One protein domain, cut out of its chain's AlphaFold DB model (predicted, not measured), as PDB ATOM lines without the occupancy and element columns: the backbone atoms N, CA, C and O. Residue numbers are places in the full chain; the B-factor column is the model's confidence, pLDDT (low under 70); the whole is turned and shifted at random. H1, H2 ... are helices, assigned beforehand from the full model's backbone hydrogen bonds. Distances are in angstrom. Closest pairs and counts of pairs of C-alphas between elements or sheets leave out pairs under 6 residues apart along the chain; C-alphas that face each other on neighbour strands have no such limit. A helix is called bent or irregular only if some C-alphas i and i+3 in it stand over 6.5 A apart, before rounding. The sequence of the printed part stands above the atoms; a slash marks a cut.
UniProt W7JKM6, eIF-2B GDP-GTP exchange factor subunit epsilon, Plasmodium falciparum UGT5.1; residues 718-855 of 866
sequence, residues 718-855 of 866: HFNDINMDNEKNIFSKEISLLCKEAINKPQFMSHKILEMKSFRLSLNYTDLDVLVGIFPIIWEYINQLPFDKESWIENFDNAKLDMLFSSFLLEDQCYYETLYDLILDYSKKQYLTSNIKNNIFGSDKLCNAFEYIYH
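This is residues 718 to 855 of the 866 residues of the protein "eIF-2B GDP-GTP exchange factor subunit epsilon" of Plasmodium falciparum UGT5.1 (UniProt W7JKM6). The longest helix, H1, folds back into H2 as a helical hairpin on one side of a kinked helix, H3, which runs through the middle, and H6 packs on the other side of H3. Short H5 packs on H2, while H4 and H7 touch no helix; residues 718 to 726 of H1 and residues 832 to 838 stick out. The printed part has 138 residues with seven named helices, H1 to H7 in chain order, and no named strand; the class is all helix. It is compact, with a radius of gyration of the C-alphas of 16.2 A, and spans 42 by 38 by 29 A.

H1, residues 718 to 744, is 38.2 A long and begins at C-alpha 718 (16.826, 9.084, -32.951). H2, residues 746 to 762, is 24.3 A long and irregular, with C-alphas 747 and 750 at 7.9 A. H3, residues 767 to 782, is 21.5 A long, starts at C-alpha 767 (11.785, 33.651, -22.771), has a kink of 38 degrees near residue 774, and is only just irregular, with C-alphas 773 and 776 at 6.8 A. H4 is residues 791 to 799, H5 residues 801 to 805. H6, residues 813 to 828, is 22.6 A long, and H7, residues 843 to 854, is 16.4 A long, ending at C-alpha 854 (-0.904, 33.520, -4.408).

H1, with residues 735 to 743 alone, touches H2 in a hairpin, at a shallow tilt of 19 degrees, opposite ways; the closest C-alphas, of Ala 742 and Met 749, are 5.0 A apart. H1 touches H3 at a steep tilt of 52 degrees, closest at the C-alphas of Ser 732 and Gly 773, 4.9 A. H2 and H3, also a hairpin, only just touch, with 3 pairs of C-alphas within 8 A. H3 touches H6 at 36 degrees, only just steep, closest at the C-alphas of Leu 768 and Tyr 815, 6.5 A. H2 touches H5, closest at the C-alphas of Ile 753 and Leu 804, 6.8 A. H7 is close to H6 but not clearly touching, with the C-alphas of Ser 827 and Leu 846 at 6.5 A. H4 is close to H2 but not clearly touching, with the C-alphas of Pro 746 and Ala 799 at 5.4 A. H1 and H6 are apart. Each O i to N i+4 pair is within hydrogen-bond range in H1, H4, H5, H6 and H7, against 11 of 13 in H2 and 10 of 12 in H3.

The C-alphas farthest apart, of Phe 719 and Glu 790, are 51.3 A apart. The printed part has no cut. The H6 to H7 link, residues 829 to 842, is long. Mean pLDDT of the printed part is 71.9, with 56 residues under 70, among them 825 to 855.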
ATOM      1  N   HIS A 718      16.276   9.325 -34.287       45.44
ATOM      2  CA  HIS A 718      16.826   9.084 -32.951       45.44
ATOM      3  C   HIS A 718      18.151   9.831 -32.692       45.44
ATOM      4  O   HIS A 718      18.341  10.384 -31.613       45.44
ATOM      5  N   PHE A 719      19.054   9.927 -33.678       42.06
ATOM      6  CA  PHE A 719      20.273  10.739 -33.546       42.06
ATOM      7  C   PHE A 719      20.037  12.257 -33.616       42.06
ATOM      8  O   PHE A 719      20.717  13.000 -32.907       42.06
ATOM      9  N   ASN A 720      19.094  12.740 -34.428       52.16
ATOM     10  CA  ASN A 720      18.722  14.159 -34.447       52.16
ATOM     11  C   ASN A 720      18.010  14.576 -33.152       52.16
ATOM     12  O   ASN A 720      18.324  15.633 -32.606       52.16
ATOM     13  N   ASP A 721      17.130  13.725 -32.627       52.06
ATOM     14  CA  ASP A 721      16.428  13.914 -31.359       52.06
ATOM     15  C   ASP A 721      17.433  13.940 -30.193       52.06
ATOM     16  O   ASP A 721      17.433  14.883 -29.406       52.06
ATOM     17  N   ILE A 722      18.396  13.005 -30.154       55.22
ATOM     18  CA  ILE A 722      19.514  13.024 -29.191       55.22
ATOM     19  C   ILE A 722      20.342  14.315 -29.289       55.22
ATOM     20  O   ILE A 722      20.757  14.848 -28.261       55.22
ATOM     21  N   ASN A 723      20.610  14.834 -30.489       55.81
ATOM     22  CA  ASN A 723      21.376  16.076 -30.643       55.81
ATOM     23  C   ASN A 723      20.578  17.309 -30.186       55.81
ATOM     24  O   ASN A 723      21.110  18.119 -29.430       55.81
ATOM     25  N   MET A 724      19.298  17.403 -30.555       57.81
ATOM     26  CA  MET A 724      18.370  18.435 -30.069       57.81
ATOM     27  C   MET A 724      18.242  18.408 -28.543       57.81
ATOM     28  O   MET A 724      18.316  19.448 -27.889       57.81
ATOM     29  N   ASP A 725      18.096  17.223 -27.954       62.59
ATOM     30  CA  ASP A 725      18.001  17.072 -26.507       62.59
ATOM     31  C   ASP A 725      19.341  17.338 -25.815       62.59
ATOM     32  O   ASP A 725      19.345  17.903 -24.725       62.59
ATOM     33  N   ASN A 726      20.486  17.030 -26.430       69.94
ATOM     34  CA  ASN A 726      21.794  17.444 -25.914       69.94
ATOM     35  C   ASN A 726      21.940  18.974 -25.902       69.94
ATOM     36  O   ASN A 726      22.358  19.525 -24.882       69.94
ATOM     37  N   GLU A 727      21.555  19.672 -26.973       72.12
ATOM     38  CA  GLU A 727      21.593  21.140 -27.034       72.12
ATOM     39  C   GLU A 727      20.643  21.780 -26.007       72.12
ATOM     40  O   GLU A 727      21.064  22.668 -25.261       72.12
ATOM     41  N   LYS A 728      19.411  21.269 -25.861       77.31
ATOM     42  CA  LYS A 728      18.477  21.689 -24.797       77.31
ATOM     43  C   LYS A 728      19.023  21.413 -23.396       77.31
ATOM     44  O   LYS A 728      18.895  22.255 -22.510       77.31
ATOM     45  N   ASN A 729      19.652  20.258 -23.173       77.44
ATOM     46  CA  ASN A 729      20.261  19.908 -21.886       77.44
ATOM     47  C   ASN A 729      21.468  20.798 -21.552       77.44
ATOM     48  O   ASN A 729      21.704  21.067 -20.377       77.44
ATOM     49  N   ILE A 730      22.235  21.251 -22.548       82.69
ATOM     50  CA  ILE A 730      23.325  22.221 -22.361       82.69
ATOM     51  C   ILE A 730      22.742  23.601 -22.036       82.69
ATOM     52  O   ILE A 730      23.109  24.184 -21.018       82.69
ATOM     53  N   PHE A 731      21.782  24.080 -22.834       88.50
ATOM     54  CA  PHE A 731      21.100  25.359 -22.615       88.50
ATOM     55  C   PHE A 731      20.452  25.440 -21.224       88.50
ATOM     56  O   PHE A 731      20.707  26.379 -20.470       88.50
ATOM     57  N   SER A 732      19.679  24.416 -20.852       84.75
ATOM     58  CA  SER A 732      19.029  24.309 -19.545       84.75
ATOM     59  C   SER A 732      20.047  24.333 -18.402       84.75
ATOM     60  O   SER A 732      19.862  25.087 -17.450       84.75
ATOM     61  N   LYS A 733      21.161  23.588 -18.505       85.44
ATOM     62  CA  LYS A 733      22.227  23.604 -17.487       85.44
ATOM     63  C   LYS A 733      22.850  24.986 -17.325       85.44
ATOM     64  O   LYS A 733      23.003  25.423 -16.186       85.44
ATOM     65  N   GLU A 734      23.162  25.681 -18.413       89.44
ATOM     66  CA  GLU A 734      23.818  26.991 -18.344       89.44
ATOM     67  C   GLU A 734      22.884  28.064 -17.762       89.44
ATOM     68  O   GLU A 734      23.247  28.750 -16.806       89.44
ATOM     69  N   ILE A 735      21.627  28.120 -18.224       91.25
ATOM     70  CA  ILE A 735      20.573  28.952 -17.617       91.25
ATOM     71  C   ILE A 735      20.405  28.625 -16.123       91.25
ATOM     72  O   ILE A 735      20.263  29.532 -15.298       91.25
ATOM     73  N   SER A 736      20.492  27.343 -15.748       88.19
ATOM     74  CA  SER A 736      20.403  26.915 -14.350       88.19
ATOM     75  C   SER A 736      21.588  27.424 -13.506       88.19
ATOM     76  O   SER A 736      21.400  27.898 -12.384       88.19
ATOM     77  N   LEU A 737      22.811  27.417 -14.048       87.56
ATOM     78  CA  LEU A 737      23.994  27.948 -13.364       87.56
ATOM     79  C   LEU A 737      23.893  29.468 -13.191       87.56
ATOM     80  O   LEU A 737      24.073  29.962 -12.076       87.56
ATOM     81  N   LEU A 738      23.505  30.194 -14.245       89.44
ATOM     82  CA  LEU A 738      23.264  31.639 -14.190       89.44
ATOM     83  C   LEU A 738      22.190  32.003 -13.152       89.44
ATOM     84  O   LEU A 738      22.353  32.977 -12.418       89.44
ATOM     85  N   CYS A 739      21.125  31.203 -13.033       89.25
ATOM     86  CA  CYS A 739      20.083  31.386 -12.021       89.25
ATOM     87  C   CYS A 739      20.611  31.167 -10.594       89.25
ATOM     88  O   CYS A 739      20.393  32.016  -9.724       89.25
ATOM     89  N   LYS A 740      21.372  30.088 -10.355       88.50
ATOM     90  CA  LYS A 740      22.013  29.854  -9.050       88.50
ATOM     91  C   LYS A 740      22.985  30.977  -8.692       88.50
ATOM     92  O   LYS A 740      23.015  31.392  -7.537       88.50
ATOM     93  N   GLU A 741      23.747  31.516  -9.640       87.31
ATOM     94  CA  GLU A 741      24.598  32.683  -9.384       87.31
ATOM     95  C   GLU A 741      23.800  33.951  -9.056       87.31
ATOM     96  O   GLU A 741      24.193  34.699  -8.160       87.31
ATOM     97  N   ALA A 742      22.685  34.189  -9.752       88.38
ATOM     98  CA  ALA A 742      21.860  35.378  -9.574       88.38
ATOM     99  C   ALA A 742      21.178  35.418  -8.195       88.38
ATOM    100  O   ALA A 742      21.249  36.439  -7.510       88.38
ATOM    101  N   ILE A 743      20.610  34.290  -7.747       85.88
ATOM    102  CA  ILE A 743      20.009  34.144  -6.408       85.88
ATOM    103  C   ILE A 743      21.080  34.247  -5.310       85.88
ATOM    104  O   ILE A 743      20.856  34.887  -4.286       85.88
ATOM    105  N   ASN A 744      22.280  33.691  -5.528       85.31
ATOM    106  CA  ASN A 744      23.397  33.823  -4.582       85.31
ATOM    107  C   ASN A 744      24.007  35.240  -4.531       85.31
ATOM    108  O   ASN A 744      24.737  35.554  -3.590       85.31
ATOM    109  N   LYS A 745      23.763  36.097  -5.535       87.69
ATOM    110  CA  LYS A 745      24.294  37.472  -5.608       87.69
ATOM    111  C   LYS A 745      23.233  38.477  -6.114       87.69
ATOM    112  O   LYS A 745      23.453  39.097  -7.160       87.69
ATOM    113  N   PRO A 746      22.139  38.756  -5.370       85.06
ATOM    114  CA  PRO A 746      21.027  39.598  -5.849       85.06
ATOM    115  C   PRO A 746      21.407  41.048  -6.207       85.06
ATOM    116  O   PRO A 746      20.696  41.744  -6.938       85.06
ATOM    117  N   GLN A 747      22.563  41.532  -5.743       85.69
ATOM    118  CA  GLN A 747      23.142  42.805  -6.186       85.69
ATOM    119  C   GLN A 747      23.456  42.843  -7.696       85.69
ATOM    120  O   GLN A 747      23.356  43.907  -8.297       85.69
ATOM    121  N   PHE A 748      23.755  41.695  -8.320       86.81
ATOM    122  CA  PHE A 748      24.062  41.559  -9.750       86.81
ATOM    123  C   PHE A 748      22.925  40.920 -10.571       86.81
ATOM    124  O   PHE A 748      23.129  40.607 -11.742       86.81
ATOM    125  N   MET A 749      21.727  40.751  -9.992       85.38
ATOM    126  CA  MET A 749      20.573  40.108 -10.645       85.38
ATOM    127  C   MET A 749      20.273  40.699 -12.038       85.38
ATOM    128  O   MET A 749      20.087  39.951 -12.991       85.38
ATOM    129  N   SER A 750      20.329  42.025 -12.204       86.38
ATOM    130  CA  SER A 750      20.125  42.699 -13.499       86.38
ATOM    131  C   SER A 750      21.183  42.343 -14.554       86.38
ATOM    132  O   SER A 750      20.849  42.177 -15.725       86.38
ATOM    133  N   HIS A 751      22.448  42.174 -14.157       89.69
ATOM    134  CA  HIS A 751      23.511  41.726 -15.061       89.69
ATOM    135  C   HIS A 751      23.321  40.259 -15.460       89.69
ATOM    136  O   HIS A 751      23.468  39.933 -16.635       89.69
ATOM    137  N   LYS A 752      22.918  39.391 -14.522       90.19
ATOM    138  CA  LYS A 752      22.630  37.977 -14.817       90.19
ATOM    139  C   LYS A 752      21.388  37.799 -15.696       90.19
ATOM    140  O   LYS A 752      21.398  36.947 -16.574       90.19
ATOM    141  N   ILE A 753      20.370  38.651 -15.551       90.06
ATOM    142  CA  ILE A 753      19.227  38.721 -16.479       90.06
ATOM    143  C   ILE A 753      19.683  39.115 -17.893       90.06
ATOM    144  O   ILE A 753      19.241  38.505 -18.864       90.06
ATOM    145  N   LEU A 754      20.578  40.102 -18.034       89.06
ATOM    146  CA  LEU A 754      21.130  40.487 -19.341       89.06
ATOM    147  C   LEU A 754      21.961  39.360 -19.974       89.06
ATOM    148  O   LEU A 754      21.859  39.136 -21.177       89.06
ATOM    149  N   GLU A 755      22.724  38.622 -19.167       91.62
ATOM    150  CA  GLU A 755      23.515  37.454 -19.578       91.62
ATOM    151  C   GLU A 755      22.623  36.278 -20.019       91.62
ATOM    152  O   GLU A 755      22.848  35.691 -21.074       91.62
ATOM    153  N   MET A 756      21.537  35.992 -19.294       91.50
ATOM    154  CA  MET A 756      20.505  35.037 -19.723       91.50
ATOM    155  C   MET A 756      19.820  35.473 -21.029       91.50
ATOM    156  O   MET A 756      19.576  34.640 -21.904       91.50
ATOM    157  N   LYS A 757      19.524  36.773 -21.189       88.50
ATOM    158  CA  LYS A 757      18.896  37.317 -22.405       88.50
ATOM    159  C   LYS A 757      19.819  37.231 -23.620       88.50
ATOM    160  O   LYS A 757      19.373  36.770 -24.669       88.50
ATOM    161  N   SER A 758      21.096  37.595 -23.496       89.19
ATOM    162  CA  SER A 758      22.063  37.443 -24.590       89.19
ATOM    163  C   SER A 758      22.351  35.969 -24.903       89.19
ATOM    164  O   SER A 758      22.434  35.601 -26.077       89.19
ATOM    165  N   PHE A 759      22.391  35.097 -23.890       90.00
ATOM    166  CA  PHE A 759      22.564  33.660 -24.087       90.00
ATOM    167  C   PHE A 759      21.390  33.042 -24.861       90.00
ATOM    168  O   PHE A 759      21.620  32.431 -25.906       90.00
ATOM    169  N   ARG A 760      20.128  33.283 -24.458       91.06
ATOM    170  CA  ARG A 760      18.968  32.771 -25.218       91.06
ATOM    171  C   ARG A 760      18.885  33.341 -26.633       91.06
ATOM    172  O   ARG A 760      18.519  32.610 -27.546       91.06
ATOM    173  N   LEU A 761      19.270  34.604 -26.843       85.81
ATOM    174  CA  LEU A 761      19.289  35.219 -28.176       85.81
ATOM    175  C   LEU A 761      20.363  34.598 -29.080       85.81
ATOM    176  O   LEU A 761      20.082  34.332 -30.245       85.81
ATOM    177  N   SER A 762      21.557  34.305 -28.556       83.06
ATOM    178  CA  SER A 762      22.629  33.676 -29.348       83.06
ATOM    179  C   SER A 762      22.340  32.220 -29.743       83.06
ATOM    180  O   SER A 762      22.893  31.738 -30.731       83.06
ATOM    181  N   LEU A 763      21.434  31.547 -29.025       84.38
ATOM    182  CA  LEU A 763      20.968  30.182 -29.304       84.38
ATOM    183  C   LEU A 763      19.518  30.108 -29.837       84.38
ATOM    184  O   LEU A 763      18.998  29.016 -30.034       84.38
ATOM    185  N   ASN A 764      18.877  31.252 -30.107       84.75
ATOM    186  CA  ASN A 764      17.502  31.370 -30.620       84.75
ATOM    187  C   ASN A 764      16.411  30.670 -29.765       84.75
ATOM    188  O   ASN A 764      15.430  30.153 -30.301       84.75
ATOM    189  N   TYR A 765      16.558  30.690 -28.436       88.00
ATOM    190  CA  TYR A 765      15.544  30.233 -27.474       88.00
ATOM    191  C   TYR A 765      14.614  31.377 -27.021       88.00
ATOM    192  O   TYR A 765      14.989  32.559 -26.994       88.00
ATOM    193  N   THR A 766      13.385  31.020 -26.644       87.50
ATOM    194  CA  THR A 766      12.347  31.950 -26.166       87.50
ATOM    195  C   THR A 766      12.543  32.326 -24.692       87.50
ATOM    196  O   THR A 766      13.325  31.703 -23.972       87.50
ATOM    197  N   ASP A 767      11.832  33.351 -24.210       85.88
ATOM    198  CA  ASP A 767      11.785  33.651 -22.771       85.88
ATOM    199  C   ASP A 767      11.089  32.522 -21.976       85.88
ATOM    200  O   ASP A 767      11.463  32.254 -20.833       85.88
ATOM    201  N   LEU A 768      10.159  31.787 -22.606       85.69
ATOM    202  CA  LEU A 768       9.506  30.604 -22.033       85.69
ATOM    203  C   LEU A 768      10.511  29.472 -21.752       85.69
ATOM    204  O   LEU A 768      10.513  28.908 -20.660       85.69
ATOM    205  N   ASP A 769      11.414  29.183 -22.695       86.12
ATOM    206  CA  ASP A 769      12.471  28.171 -22.515       86.12
ATOM    207  C   ASP A 769      13.418  28.536 -21.355       86.12
ATOM    208  O   ASP A 769      13.884  27.664 -20.615       86.12
ATOM    209  N   VAL A 770      13.677  29.836 -21.160       86.94
ATOM    210  CA  VAL A 770      14.443  30.337 -20.011       86.94
ATOM    211  C   VAL A 770      13.673  30.132 -18.705       86.94
ATOM    212  O   VAL A 770      14.257  29.624 -17.750       86.94
ATOM    213  N   LEU A 771      12.371  30.435 -18.653       85.25
ATOM    214  CA  LEU A 771      11.538  30.164 -17.471       85.25
ATOM    215  C   LEU A 771      11.526  28.670 -17.106       85.25
ATOM    216  O   LEU A 771      11.716  28.337 -15.936       85.25
ATOM    217  N   VAL A 772      11.404  27.772 -18.091       84.81
ATOM    218  CA  VAL A 772      11.489  26.310 -17.894       84.81
ATOM    219  C   VAL A 772      12.843  25.893 -17.293       84.81
ATOM    220  O   VAL A 772      12.886  25.014 -16.428       84.81
ATOM    221  N   GLY A 773      13.949  26.529 -17.699       83.81
ATOM    222  CA  GLY A 773      15.289  26.280 -17.147       83.81
ATOM    223  C   GLY A 773      15.546  26.894 -15.762       83.81
ATOM    224  O   GLY A 773      16.301  26.332 -14.968       83.81
ATOM    225  N   ILE A 774      14.912  28.027 -15.451       87.31
ATOM    226  CA  ILE A 774      15.050  28.766 -14.185       87.31
ATOM    227  C   ILE A 774      14.183  28.162 -13.069       87.31
ATOM    228  O   ILE A 774      14.633  28.020 -11.927       87.31
ATOM    229  N   PHE A 775      12.940  27.788 -13.387       83.62
ATOM    230  CA  PHE A 775      11.930  27.377 -12.408       83.62
ATOM    231  C   PHE A 775      12.378  26.279 -11.417       83.62
ATOM    232  O   PHE A 775      12.112  26.440 -10.222       83.62
ATOM    233  N   PRO A 776      13.101  25.208 -11.816       82.00
ATOM    234  CA  PRO A 776      13.498  24.139 -10.893       82.00
ATOM    235  C   PRO A 776      14.373  24.623  -9.728       82.00
ATOM    236  O   PRO A 776      14.356  24.028  -8.653       82.00
ATOM    237  N   ILE A 777      15.120  25.713  -9.924       83.12
ATOM    238  CA  ILE A 777      16.017  26.292  -8.915       83.12
ATOM    239  C   ILE A 777      15.271  27.245  -8.001       83.12
ATOM    240  O   ILE A 777      15.520  27.248  -6.800       83.12
ATOM    241  N   ILE A 778      14.333  28.018  -8.545       78.88
ATOM    242  CA  ILE A 778      13.423  28.815  -7.725       78.88
ATOM    243  C   ILE A 778      12.612  27.871  -6.824       78.88
ATOM    244  O   ILE A 778      12.500  28.118  -5.627       78.88
ATOM    245  N   TRP A 779      12.163  26.722  -7.344       76.19
ATOM    246  CA  TRP A 779      11.525  25.668  -6.550       76.19
ATOM    247  C   TRP A 779      12.465  25.042  -5.503       76.19
ATOM    248  O   TRP A 779      12.039  24.781  -4.376       76.19
ATOM    249  N   GLU A 780      13.746  24.831  -5.826       75.44
ATOM    250  CA  GLU A 780      14.769  24.379  -4.866       75.44
ATOM    251  C   GLU A 780      14.979  25.411  -3.738       75.44
ATOM    252  O   GLU A 780      15.003  25.037  -2.566       75.44
ATOM    253  N   TYR A 781      15.053  26.701  -4.077       77.00
ATOM    254  CA  TYR A 781      15.227  27.827  -3.153       77.00
ATOM    255  C   TYR A 781      14.017  28.012  -2.223       77.00
ATOM    256  O   TYR A 781      14.183  28.006  -1.003       77.00
ATOM    257  N   ILE A 782      12.794  28.046  -2.771       71.88
ATOM    258  CA  ILE A 782      11.527  28.041  -2.010       71.88
ATOM    259  C   ILE A 782      11.502  26.881  -1.007       71.88
ATOM    260  O   ILE A 782      11.055  27.026   0.129       71.88
ATOM    261  N   ASN A 783      12.027  25.716  -1.400       67.94
ATOM    262  CA  ASN A 783      12.094  24.553  -0.527       67.94
ATOM    263  C   ASN A 783      13.162  24.630   0.578       67.94
ATOM    264  O   ASN A 783      13.093  23.823   1.511       67.94
ATOM    265  N   GLN A 784      14.111  25.561   0.516       69.56
ATOM    266  CA  GLN A 784      15.136  25.761   1.547       69.56
ATOM    267  C   GLN A 784      14.761  26.850   2.571       69.56
ATOM    268  O   GLN A 784      15.358  26.884   3.647       69.56
ATOM    269  N   LEU A 785      13.762  27.695   2.287       66.56
ATOM    270  CA  LEU A 785      13.318  28.761   3.192       66.56
ATOM    271  C   LEU A 785      12.541  28.234   4.427       66.56
ATOM    272  O   LEU A 785      11.754  27.286   4.312       66.56
ATOM    273  N   PRO A 786      12.726  28.844   5.618       60.41
ATOM    274  CA  PRO A 786      11.915  28.572   6.806       60.41
ATOM    275  C   PRO A 786      10.526  29.227   6.702       60.41
ATOM    276  O   PRO A 786      10.382  30.330   6.180       60.41
ATOM    277  N   PHE A 787       9.484  28.565   7.216       58.81
ATOM    278  CA  PHE A 787       8.102  29.045   7.092       58.81
ATOM    279  C   PHE A 787       7.665  29.943   8.260       58.81
ATOM    280  O   PHE A 787       6.941  29.504   9.149       58.81
ATOM    281  N   ASP A 788       8.053  31.219   8.204       60.50
ATOM    282  CA  ASP A 788       7.502  32.294   9.043       60.50
ATOM    283  C   ASP A 788       6.866  33.360   8.138       60.50
ATOM    284  O   ASP A 788       7.586  34.036   7.403       60.50
ATOM    285  N   LYS A 789       5.528  33.502   8.152       54.72
ATOM    286  CA  LYS A 789       4.751  34.253   7.133       54.72
ATOM    287  C   LYS A 789       5.241  35.677   6.846       54.72
ATOM    288  O   LYS A 789       5.191  36.103   5.699       54.72
ATOM    289  N   GLU A 790       5.729  36.388   7.856       57.50
ATOM    290  CA  GLU A 790       6.205  37.773   7.720       57.50
ATOM    291  C   GLU A 790       7.552  37.868   6.969       57.50
ATOM    292  O   GLU A 790       7.848  38.895   6.371       57.50
ATOM    293  N   SER A 791       8.337  36.784   6.922       60.44
ATOM    294  CA  SER A 791       9.672  36.754   6.298       60.44
ATOM    295  C   SER A 791       9.686  36.412   4.801       60.44
ATOM    296  O   SER A 791      10.724  36.556   4.158       60.44
ATOM    297  N   TRP A 792       8.582  35.929   4.220       66.19
ATOM    298  CA  TRP A 792       8.584  35.449   2.827       66.19
ATOM    299  C   TRP A 792       8.760  36.587   1.826       66.19
ATOM    300  O   TRP A 792       9.591  36.471   0.930       66.19
ATOM    301  N   ILE A 793       8.043  37.695   2.032       65.75
ATOM    302  CA  ILE A 793       8.150  38.901   1.202       65.75
ATOM    303  C   ILE A 793       9.569  39.474   1.321       65.75
ATOM    304  O   ILE A 793      10.239  39.642   0.309       65.75
ATOM    305  N   GLU A 794      10.090  39.633   2.546       67.38
ATOM    306  CA  GLU A 794      11.463  40.114   2.758       67.38
ATOM    307  C   GLU A 794      12.515  39.221   2.077       67.38
ATOM    308  O   GLU A 794      13.453  39.732   1.470       67.38
ATOM    309  N   ASN A 795      12.394  37.891   2.145       69.44
ATOM    310  CA  ASN A 795      13.320  36.986   1.451       69.44
ATOM    311  C   ASN A 795      13.217  37.111  -0.079       69.44
ATOM    312  O   ASN A 795      14.234  37.022  -0.769       69.44
ATOM    313  N   PHE A 796      12.018  37.351  -0.605       71.56
ATOM    314  CA  PHE A 796      11.757  37.486  -2.035       71.56
ATOM    315  C   PHE A 796      12.286  38.816  -2.603       71.56
ATOM    316  O   PHE A 796      13.036  38.797  -3.583       71.56
ATOM    317  N   ASP A 797      12.031  39.931  -1.906       71.06
ATOM    318  CA  ASP A 797      12.626  41.256  -2.147       71.06
ATOM    319  C   ASP A 797      14.162  41.194  -2.108       71.06
ATOM    320  O   ASP A 797      14.851  41.676  -3.014       71.06
ATOM    321  N   ASN A 798      14.725  40.557  -1.071       76.19
ATOM    322  CA  ASN A 798      16.173  40.395  -0.920       76.19
ATOM    323  C   ASN A 798      16.782  39.566  -2.063       76.19
ATOM    324  O   ASN A 798      17.885  39.877  -2.516       76.19
ATOM    325  N   ALA A 799      16.074  38.543  -2.551       75.00
ATOM    326  CA  ALA A 799      16.474  37.745  -3.708       75.00
ATOM    327  C   ALA A 799      16.202  38.439  -5.061       75.00
ATOM    328  O   ALA A 799      16.803  38.055  -6.064       75.00
ATOM    329  N   LYS A 800      15.345  39.474  -5.094       81.38
ATOM    330  CA  LYS A 800      14.849  40.191  -6.288       81.38
ATOM    331  C   LYS A 800      14.218  39.277  -7.338       81.38
ATOM    332  O   LYS A 800      14.451  39.440  -8.541       81.38
ATOM    333  N   LEU A 801      13.446  38.296  -6.888       79.56
ATOM    334  CA  LEU A 801      12.834  37.315  -7.781       79.56
ATOM    335  C   LEU A 801      11.714  37.923  -8.650       79.56
ATOM    336  O   LEU A 801      11.539  37.461  -9.775       79.56
ATOM    337  N   ASP A 802      11.076  39.024  -8.236       77.00
ATOM    338  CA  ASP A 802      10.189  39.847  -9.080       77.00
ATOM    339  C   ASP A 802      10.883  40.300 -10.356       77.00
ATOM    340  O   ASP A 802      10.370  40.122 -11.458       77.00
ATOM    341  N   MET A 803      12.089  40.855 -10.212       81.94
ATOM    342  CA  MET A 803      12.881  41.367 -11.327       81.94
ATOM    343  C   MET A 803      13.337  40.232 -12.251       81.94
ATOM    344  O   MET A 803      13.513  40.456 -13.448       81.94
ATOM    345  N   LEU A 804      13.504  39.018 -11.716       85.38
ATOM    346  CA  LEU A 804      13.806  37.824 -12.502       85.38
ATOM    347  C   LEU A 804      12.581  37.365 -13.305       85.38
ATOM    348  O   LEU A 804      12.689  37.230 -14.520       85.38
ATOM    349  N   PHE A 805      11.417  37.184 -12.671       81.75
ATOM    350  CA  PHE A 805      10.203  36.752 -13.371       81.75
ATOM    351  C   PHE A 805       9.696  37.798 -14.366       81.75
ATOM    352  O   PHE A 805       9.570  37.477 -15.543       81.75
ATOM    353  N   SER A 806       9.504  39.056 -13.954       81.50
ATOM    354  CA  SER A 806       9.057  40.157 -14.836       81.50
ATOM    355  C   SER A 806       9.997  40.449 -16.015       81.50
ATOM    356  O   SER A 806       9.624  41.151 -16.952       81.50
ATOM    357  N   SER A 807      11.216  39.897 -16.012       85.06
ATOM    358  CA  SER A 807      12.120  39.975 -17.159       85.06
ATOM    359  C   SER A 807      11.843  38.932 -18.246       85.06
ATOM    360  O   SER A 807      12.271  39.158 -19.377       85.06
ATOM    361  N   PHE A 808      11.175  37.816 -17.946       85.19
ATOM    362  CA  PHE A 808      10.940  36.706 -18.888       85.19
ATOM    363  C   PHE A 808       9.458  36.312 -19.025       85.19
ATOM    364  O   PHE A 808       9.082  35.657 -19.993       85.19
ATOM    365  N   LEU A 809       8.619  36.707 -18.071       80.00
ATOM    366  CA  LEU A 809       7.172  36.539 -18.095       80.00
ATOM    367  C   LEU A 809       6.551  37.645 -18.964       80.00
ATOM    368  O   LEU A 809       6.767  38.828 -18.706       80.00
ATOM    369  N   LEU A 810       5.789  37.258 -19.987       75.56
ATOM    370  CA  LEU A 810       4.956  38.165 -20.782       75.56
ATOM    371  C   LEU A 810       3.490  38.052 -20.337       75.56
ATOM    372  O   LEU A 810       3.096  37.043 -19.752       75.56
ATOM    373  N   GLU A 811       2.668  39.052 -20.663       64.94
ATOM    374  CA  GLU A 811       1.208  39.068 -20.430       64.94
ATOM    375  C   GLU A 811       0.441  38.125 -21.398       64.94
ATOM    376  O   GLU A 811      -0.643  38.438 -21.882       64.94
ATOM    377  N   ASP A 812       1.015  36.954 -21.694       69.88
ATOM    378  CA  ASP A 812       0.498  35.932 -22.607       69.88
ATOM    379  C   ASP A 812       0.059  34.681 -21.825       69.88
ATOM    380  O   ASP A 812       0.848  34.088 -21.084       69.88
ATOM    381  N   GLN A 813      -1.173  34.211 -22.055       68.81
ATOM    382  CA  GLN A 813      -1.775  33.042 -21.383       68.81
ATOM    383  C   GLN A 813      -0.847  31.810 -21.333       68.81
ATOM    384  O   GLN A 813      -0.715  31.177 -20.285       68.81
ATOM    385  N   CYS A 814      -0.148  31.511 -22.434       71.25
ATOM    386  CA  CYS A 814       0.743  30.353 -22.549       71.25
ATOM    387  C   CYS A 814       1.889  30.348 -21.518       71.25
ATOM    388  O   CYS A 814       2.368  29.276 -21.144       71.25
ATOM    389  N   TYR A 815       2.346  31.522 -21.063       74.69
ATOM    390  CA  TYR A 815       3.416  31.635 -20.067       74.69
ATOM    391  C   TYR A 815       2.924  31.225 -18.679       74.69
ATOM    392  O   TYR A 815       3.602  30.464 -17.987       74.69
ATOM    393  N   TYR A 816       1.723  31.669 -18.301       73.50
ATOM    394  CA  TYR A 816       1.088  31.285 -17.041       73.50
ATOM    395  C   TYR A 816       0.703  29.803 -17.031       73.50
ATOM    396  O   TYR A 816       1.035  29.107 -16.075       73.50
ATOM    397  N   GLU A 817       0.095  29.285 -18.104       74.19
ATOM    398  CA  GLU A 817      -0.259  27.859 -18.213       74.19
ATOM    399  C   GLU A 817       0.977  26.952 -18.094       74.19
ATOM    400  O   GLU A 817       1.000  26.058 -17.247       74.19
ATOM    401  N   THR A 818       2.053  27.243 -18.837       76.31
ATOM    402  CA  THR A 818       3.317  26.482 -18.752       76.31
ATOM    403  C   THR A 818       3.917  26.523 -17.343       76.31
ATOM    404  O   THR A 818       4.455  25.525 -16.860       76.31
ATOM    405  N   LEU A 819       3.829  27.667 -16.655       74.56
ATOM    406  CA  LEU A 819       4.313  27.796 -15.285       74.56
ATOM    407  C   LEU A 819       3.461  26.982 -14.302       74.56
ATOM    408  O   LEU A 819       4.019  26.301 -13.443       74.56
ATOM    409  N   TYR A 820       2.132  27.011 -14.429       75.75
ATOM    410  CA  TYR A 820       1.237  26.223 -13.581       75.75
ATOM    411  C   TYR A 820       1.422  24.717 -13.799       75.75
ATOM    412  O   TYR A 820       1.482  23.977 -12.814       75.75
ATOM    413  N   ASP A 821       1.649  24.264 -15.033       74.44
ATOM    414  CA  ASP A 821       2.041  22.878 -15.315       74.44
ATOM    415  C   ASP A 821       3.388  22.510 -14.670       74.44
ATOM    416  O   ASP A 821       3.499  21.456 -14.038       74.44
ATOM    417  N   LEU A 822       4.400  23.388 -14.730       74.31
ATOM    418  CA  LEU A 822       5.681  23.178 -14.041       74.31
ATOM    419  C   LEU A 822       5.514  23.091 -12.515       74.31
ATOM    420  O   LEU A 822       6.081  22.187 -11.894       74.31
ATOM    421  N   ILE A 823       4.730  23.988 -11.908       72.56
ATOM    422  CA  ILE A 823       4.398  23.957 -10.474       72.56
ATOM    423  C   ILE A 823       3.738  22.615 -10.130       72.56
ATOM    424  O   ILE A 823       4.169  21.923  -9.202       72.56
ATOM    425  N   LEU A 824       2.734  22.207 -10.908       71.31
ATOM    426  CA  LEU A 824       2.022  20.951 -10.716       71.31
ATOM    427  C   LEU A 824       2.955  19.741 -10.862       71.31
ATOM    428  O   LEU A 824       2.934  18.864 -10.000       71.31
ATOM    429  N   ASP A 825       3.824  19.682 -11.866       69.81
ATOM    430  CA  ASP A 825       4.719  18.540 -12.082       69.81
ATOM    431  C   ASP A 825       5.861  18.447 -11.067       69.81
ATOM    432  O   ASP A 825       6.196  17.346 -10.616       69.81
ATOM    433  N   TYR A 826       6.428  19.573 -10.628       67.25
ATOM    434  CA  TYR A 826       7.370  19.575  -9.505       67.25
ATOM    435  C   TYR A 826       6.696  19.287  -8.155       67.25
ATOM    436  O   TYR A 826       7.371  18.807  -7.243       67.25
ATOM    437  N   SER A 827       5.374  19.466  -8.042       63.62
ATOM    438  CA  SER A 827       4.590  19.022  -6.880       63.62
ATOM    439  C   SER A 827       4.220  17.524  -6.906       63.62
ATOM    440  O   SER A 827       4.139  16.896  -5.851       63.62
ATOM    441  N   LYS A 828       4.037  16.922  -8.095       62.22
ATOM    442  CA  LYS A 828       3.646  15.505  -8.278       62.22
ATOM    443  C   LYS A 828       4.812  14.510  -8.158       62.22
ATOM    444  O   LYS A 828       4.578  13.331  -7.887       62.22
ATOM    445  N   LYS A 829       6.059  14.937  -8.400       56.44
ATOM    446  CA  LYS A 829       7.247  14.056  -8.415       56.44
ATOM    447  C   LYS A 829       7.499  13.405  -7.046       56.44
ATOM    448  O   LYS A 829       7.986  14.042  -6.116       56.44
ATOM    449  N   GLN A 830       7.239  12.099  -6.935       46.56
ATOM    450  CA  GLN A 830       7.617  11.312  -5.757       46.56
ATOM    451  C   GLN A 830       9.144  11.165  -5.668       46.56
ATOM    452  O   GLN A 830       9.744  10.363  -6.384       46.56
ATOM    453  N   TYR A 831       9.774  11.900  -4.751       45.25
ATOM    454  CA  TYR A 831      11.209  11.809  -4.456       45.25
ATOM    455  C   TYR A 831      11.564  10.512  -3.701       45.25
ATOM    456  O   TYR A 831      11.859  10.512  -2.504       45.25
ATOM    457  N   LEU A 832      11.538   9.381  -4.409       41.84
ATOM    458  CA  LEU A 832      11.906   8.067  -3.885       41.84
ATOM    459  C   LEU A 832      13.349   7.682  -4.238       41.84
ATOM    460  O   LEU A 832      13.607   7.116  -5.297       41.84
ATOM    461  N   THR A 833      14.274   7.850  -3.288       32.56
ATOM    462  CA  THR A 833      15.223   6.773  -2.935       32.56
ATOM    463  C   THR A 833      15.911   6.994  -1.582       32.56
ATOM    464  O   THR A 833      16.373   8.080  -1.252       32.56
ATOM    465  N   SER A 834      16.008   5.915  -0.796       33.50
ATOM    466  CA  SER A 834      16.992   5.713   0.284       33.50
ATOM    467  C   SER A 834      17.224   6.832   1.325       33.50
ATOM    468  O   SER A 834      18.362   7.239   1.546       33.50
ATOM    469  N   ASN A 835      16.194   7.201   2.102       29.47
ATOM    470  CA  ASN A 835      16.240   6.962   3.560       29.47
ATOM    471  C   ASN A 835      14.900   7.234   4.270       29.47
ATOM    472  O   ASN A 835      14.388   8.354   4.269       29.47
ATOM    473  N   ILE A 836      14.380   6.230   4.987       40.62
ATOM    474  CA  ILE A 836      13.187   6.375   5.838       40.62
ATOM    475  C   ILE A 836      13.586   7.081   7.142       40.62
ATOM    476  O   ILE A 836      13.800   6.455   8.180       40.62
ATOM    477  N   LYS A 837      13.710   8.410   7.063       32.03
ATOM    478  CA  LYS A 837      13.733   9.315   8.223       32.03
ATOM    479  C   LYS A 837      13.271  10.740   7.912       32.03
ATOM    480  O   LYS A 837      12.689  11.361   8.793       32.03
ATOM    481  N   ASN A 838      13.431  11.211   6.671       31.72
ATOM    482  CA  ASN A 838      13.007  12.553   6.254       31.72
ATOM    483  C   ASN A 838      11.787  12.525   5.315       31.72
ATOM    484  O   ASN A 838      11.840  13.030   4.200       31.72
ATOM    485  N   ASN A 839      10.653  11.991   5.781       35.44
ATOM    486  CA  ASN A 839       9.357  12.162   5.103       35.44
ATOM    487  C   ASN A 839       8.754  13.550   5.434       35.44
ATOM    488  O   ASN A 839       7.660  13.639   5.983       35.44
ATOM    489  N   ILE A 840       9.542  14.615   5.230       41.03
ATOM    490  CA  ILE A 840       9.356  15.939   5.865       41.03
ATOM    491  C   ILE A 840       8.585  16.936   4.981       41.03
ATOM    492  O   ILE A 840       8.027  17.899   5.496       41.03
ATOM    493  N   PHE A 841       8.503  16.707   3.667       46.97
ATOM    494  CA  PHE A 841       7.831  17.612   2.727       46.97
ATOM    495  C   PHE A 841       6.591  16.937   2.126       46.97
ATOM    496  O   PHE A 841       6.651  16.329   1.062       46.97
ATOM    497  N   GLY A 842       5.483  16.991   2.873       51.34
ATOM    498  CA  GLY A 842       4.164  16.510   2.447       51.34
ATOM    499  C   GLY A 842       3.290  17.605   1.823       51.34
ATOM    500  O   GLY A 842       3.785  18.665   1.438       51.34
ATOM    501  N   SER A 843       1.975  17.354   1.790       52.59
ATOM    502  CA  SER A 843       0.920  18.272   1.313       52.59
ATOM    503  C   SER A 843       1.088  19.707   1.799       52.59
ATOM    504  O   SER A 843       0.898  20.647   1.040       52.59
ATOM    505  N   ASP A 844       1.489  19.870   3.051       52.91
ATOM    506  CA  ASP A 844       1.525  21.159   3.731       52.91
ATOM    507  C   ASP A 844       2.539  22.096   3.056       52.91
ATOM    508  O   ASP A 844       2.285  23.285   2.904       52.91
ATOM    509  N   LYS A 845       3.651  21.552   2.540       55.44
ATOM    510  CA  LYS A 845       4.630  22.333   1.774       55.44
ATOM    511  C   LYS A 845       4.151  22.703   0.370       55.44
ATOM    512  O   LYS A 845       4.530  23.759  -0.126       55.44
ATOM    513  N   LEU A 846       3.325  21.861  -0.249       59.16
ATOM    514  CA  LEU A 846       2.657  22.162  -1.516       59.16
ATOM    515  C   LEU A 846       1.665  23.313  -1.297       59.16
ATOM    516  O   LEU A 846       1.746  24.321  -1.990       59.16
ATOM    517  N   CYS A 847       0.816  23.226  -0.269       60.56
ATOM    518  CA  CYS A 847      -0.088  24.311   0.121       60.56
ATOM    519  C   CYS A 847       0.665  25.611   0.442       60.56
ATOM    520  O   CYS A 847       0.258  26.664  -0.035       60.56
ATOM    521  N   ASN A 848       1.786  25.546   1.167       58.62
ATOM    522  CA  ASN A 848       2.613  26.719   1.466       58.62
ATOM    523  C   ASN A 848       3.239  27.341   0.204       58.62
ATOM    524  O   ASN A 848       3.302  28.561   0.103       58.62
ATOM    525  N   ALA A 849       3.677  26.530  -0.766       60.59
ATOM    526  CA  ALA A 849       4.205  27.028  -2.037       60.59
ATOM    527  C   ALA A 849       3.112  27.701  -2.888       60.59
ATOM    528  O   ALA A 849       3.359  28.752  -3.472       60.59
ATOM    529  N   PHE A 850       1.893  27.150  -2.913       65.00
ATOM    530  CA  PHE A 850       0.749  27.784  -3.577       65.00
ATOM    531  C   PHE A 850       0.261  29.050  -2.848       65.00
ATOM    532  O   PHE A 850      -0.048  30.031  -3.513       65.00
ATOM    533  N   GLU A 851       0.253  29.080  -1.510       64.31
ATOM    534  CA  GLU A 851      -0.045  30.292  -0.723       64.31
ATOM    535  C   GLU A 851       0.987  31.404  -0.984       64.31
ATOM    536  O   GLU A 851       0.632  32.576  -1.056       64.31
ATOM    537  N   TYR A 852       2.251  31.038  -1.194       64.31
ATOM    538  CA  TYR A 852       3.319  31.954  -1.596       64.31
ATOM    539  C   TYR A 852       3.136  32.488  -3.029       64.31
ATOM    540  O   TYR A 852       3.179  33.700  -3.214       64.31
ATOM    541  N   ILE A 853       2.845  31.631  -4.020       65.12
ATOM    542  CA  ILE A 853       2.537  32.052  -5.407       65.12
ATOM    543  C   ILE A 853       1.306  32.982  -5.421       65.12
ATOM    544  O   ILE A 853       1.280  33.970  -6.147       65.12
ATOM    545  N   TYR A 854       0.308  32.707  -4.573       67.00
ATOM    546  CA  TYR A 854      -0.904  33.520  -4.408       67.00
ATOM    547  C   TYR A 854      -0.670  34.897  -3.758       67.00
ATOM    548  O   TYR A 854      -1.511  35.786  -3.877       67.00
ATOM    549  N   HIS A 855       0.462  35.092  -3.080       64.75
ATOM    550  CA  HIS A 855       0.809  36.337  -2.389       64.75
ATOM    551  C   HIS A 855       2.024  37.064  -2.982       64.75
ATOM    552  O   HIS A 855       2.474  38.047  -2.400       64.75
TER     553      HIS A 855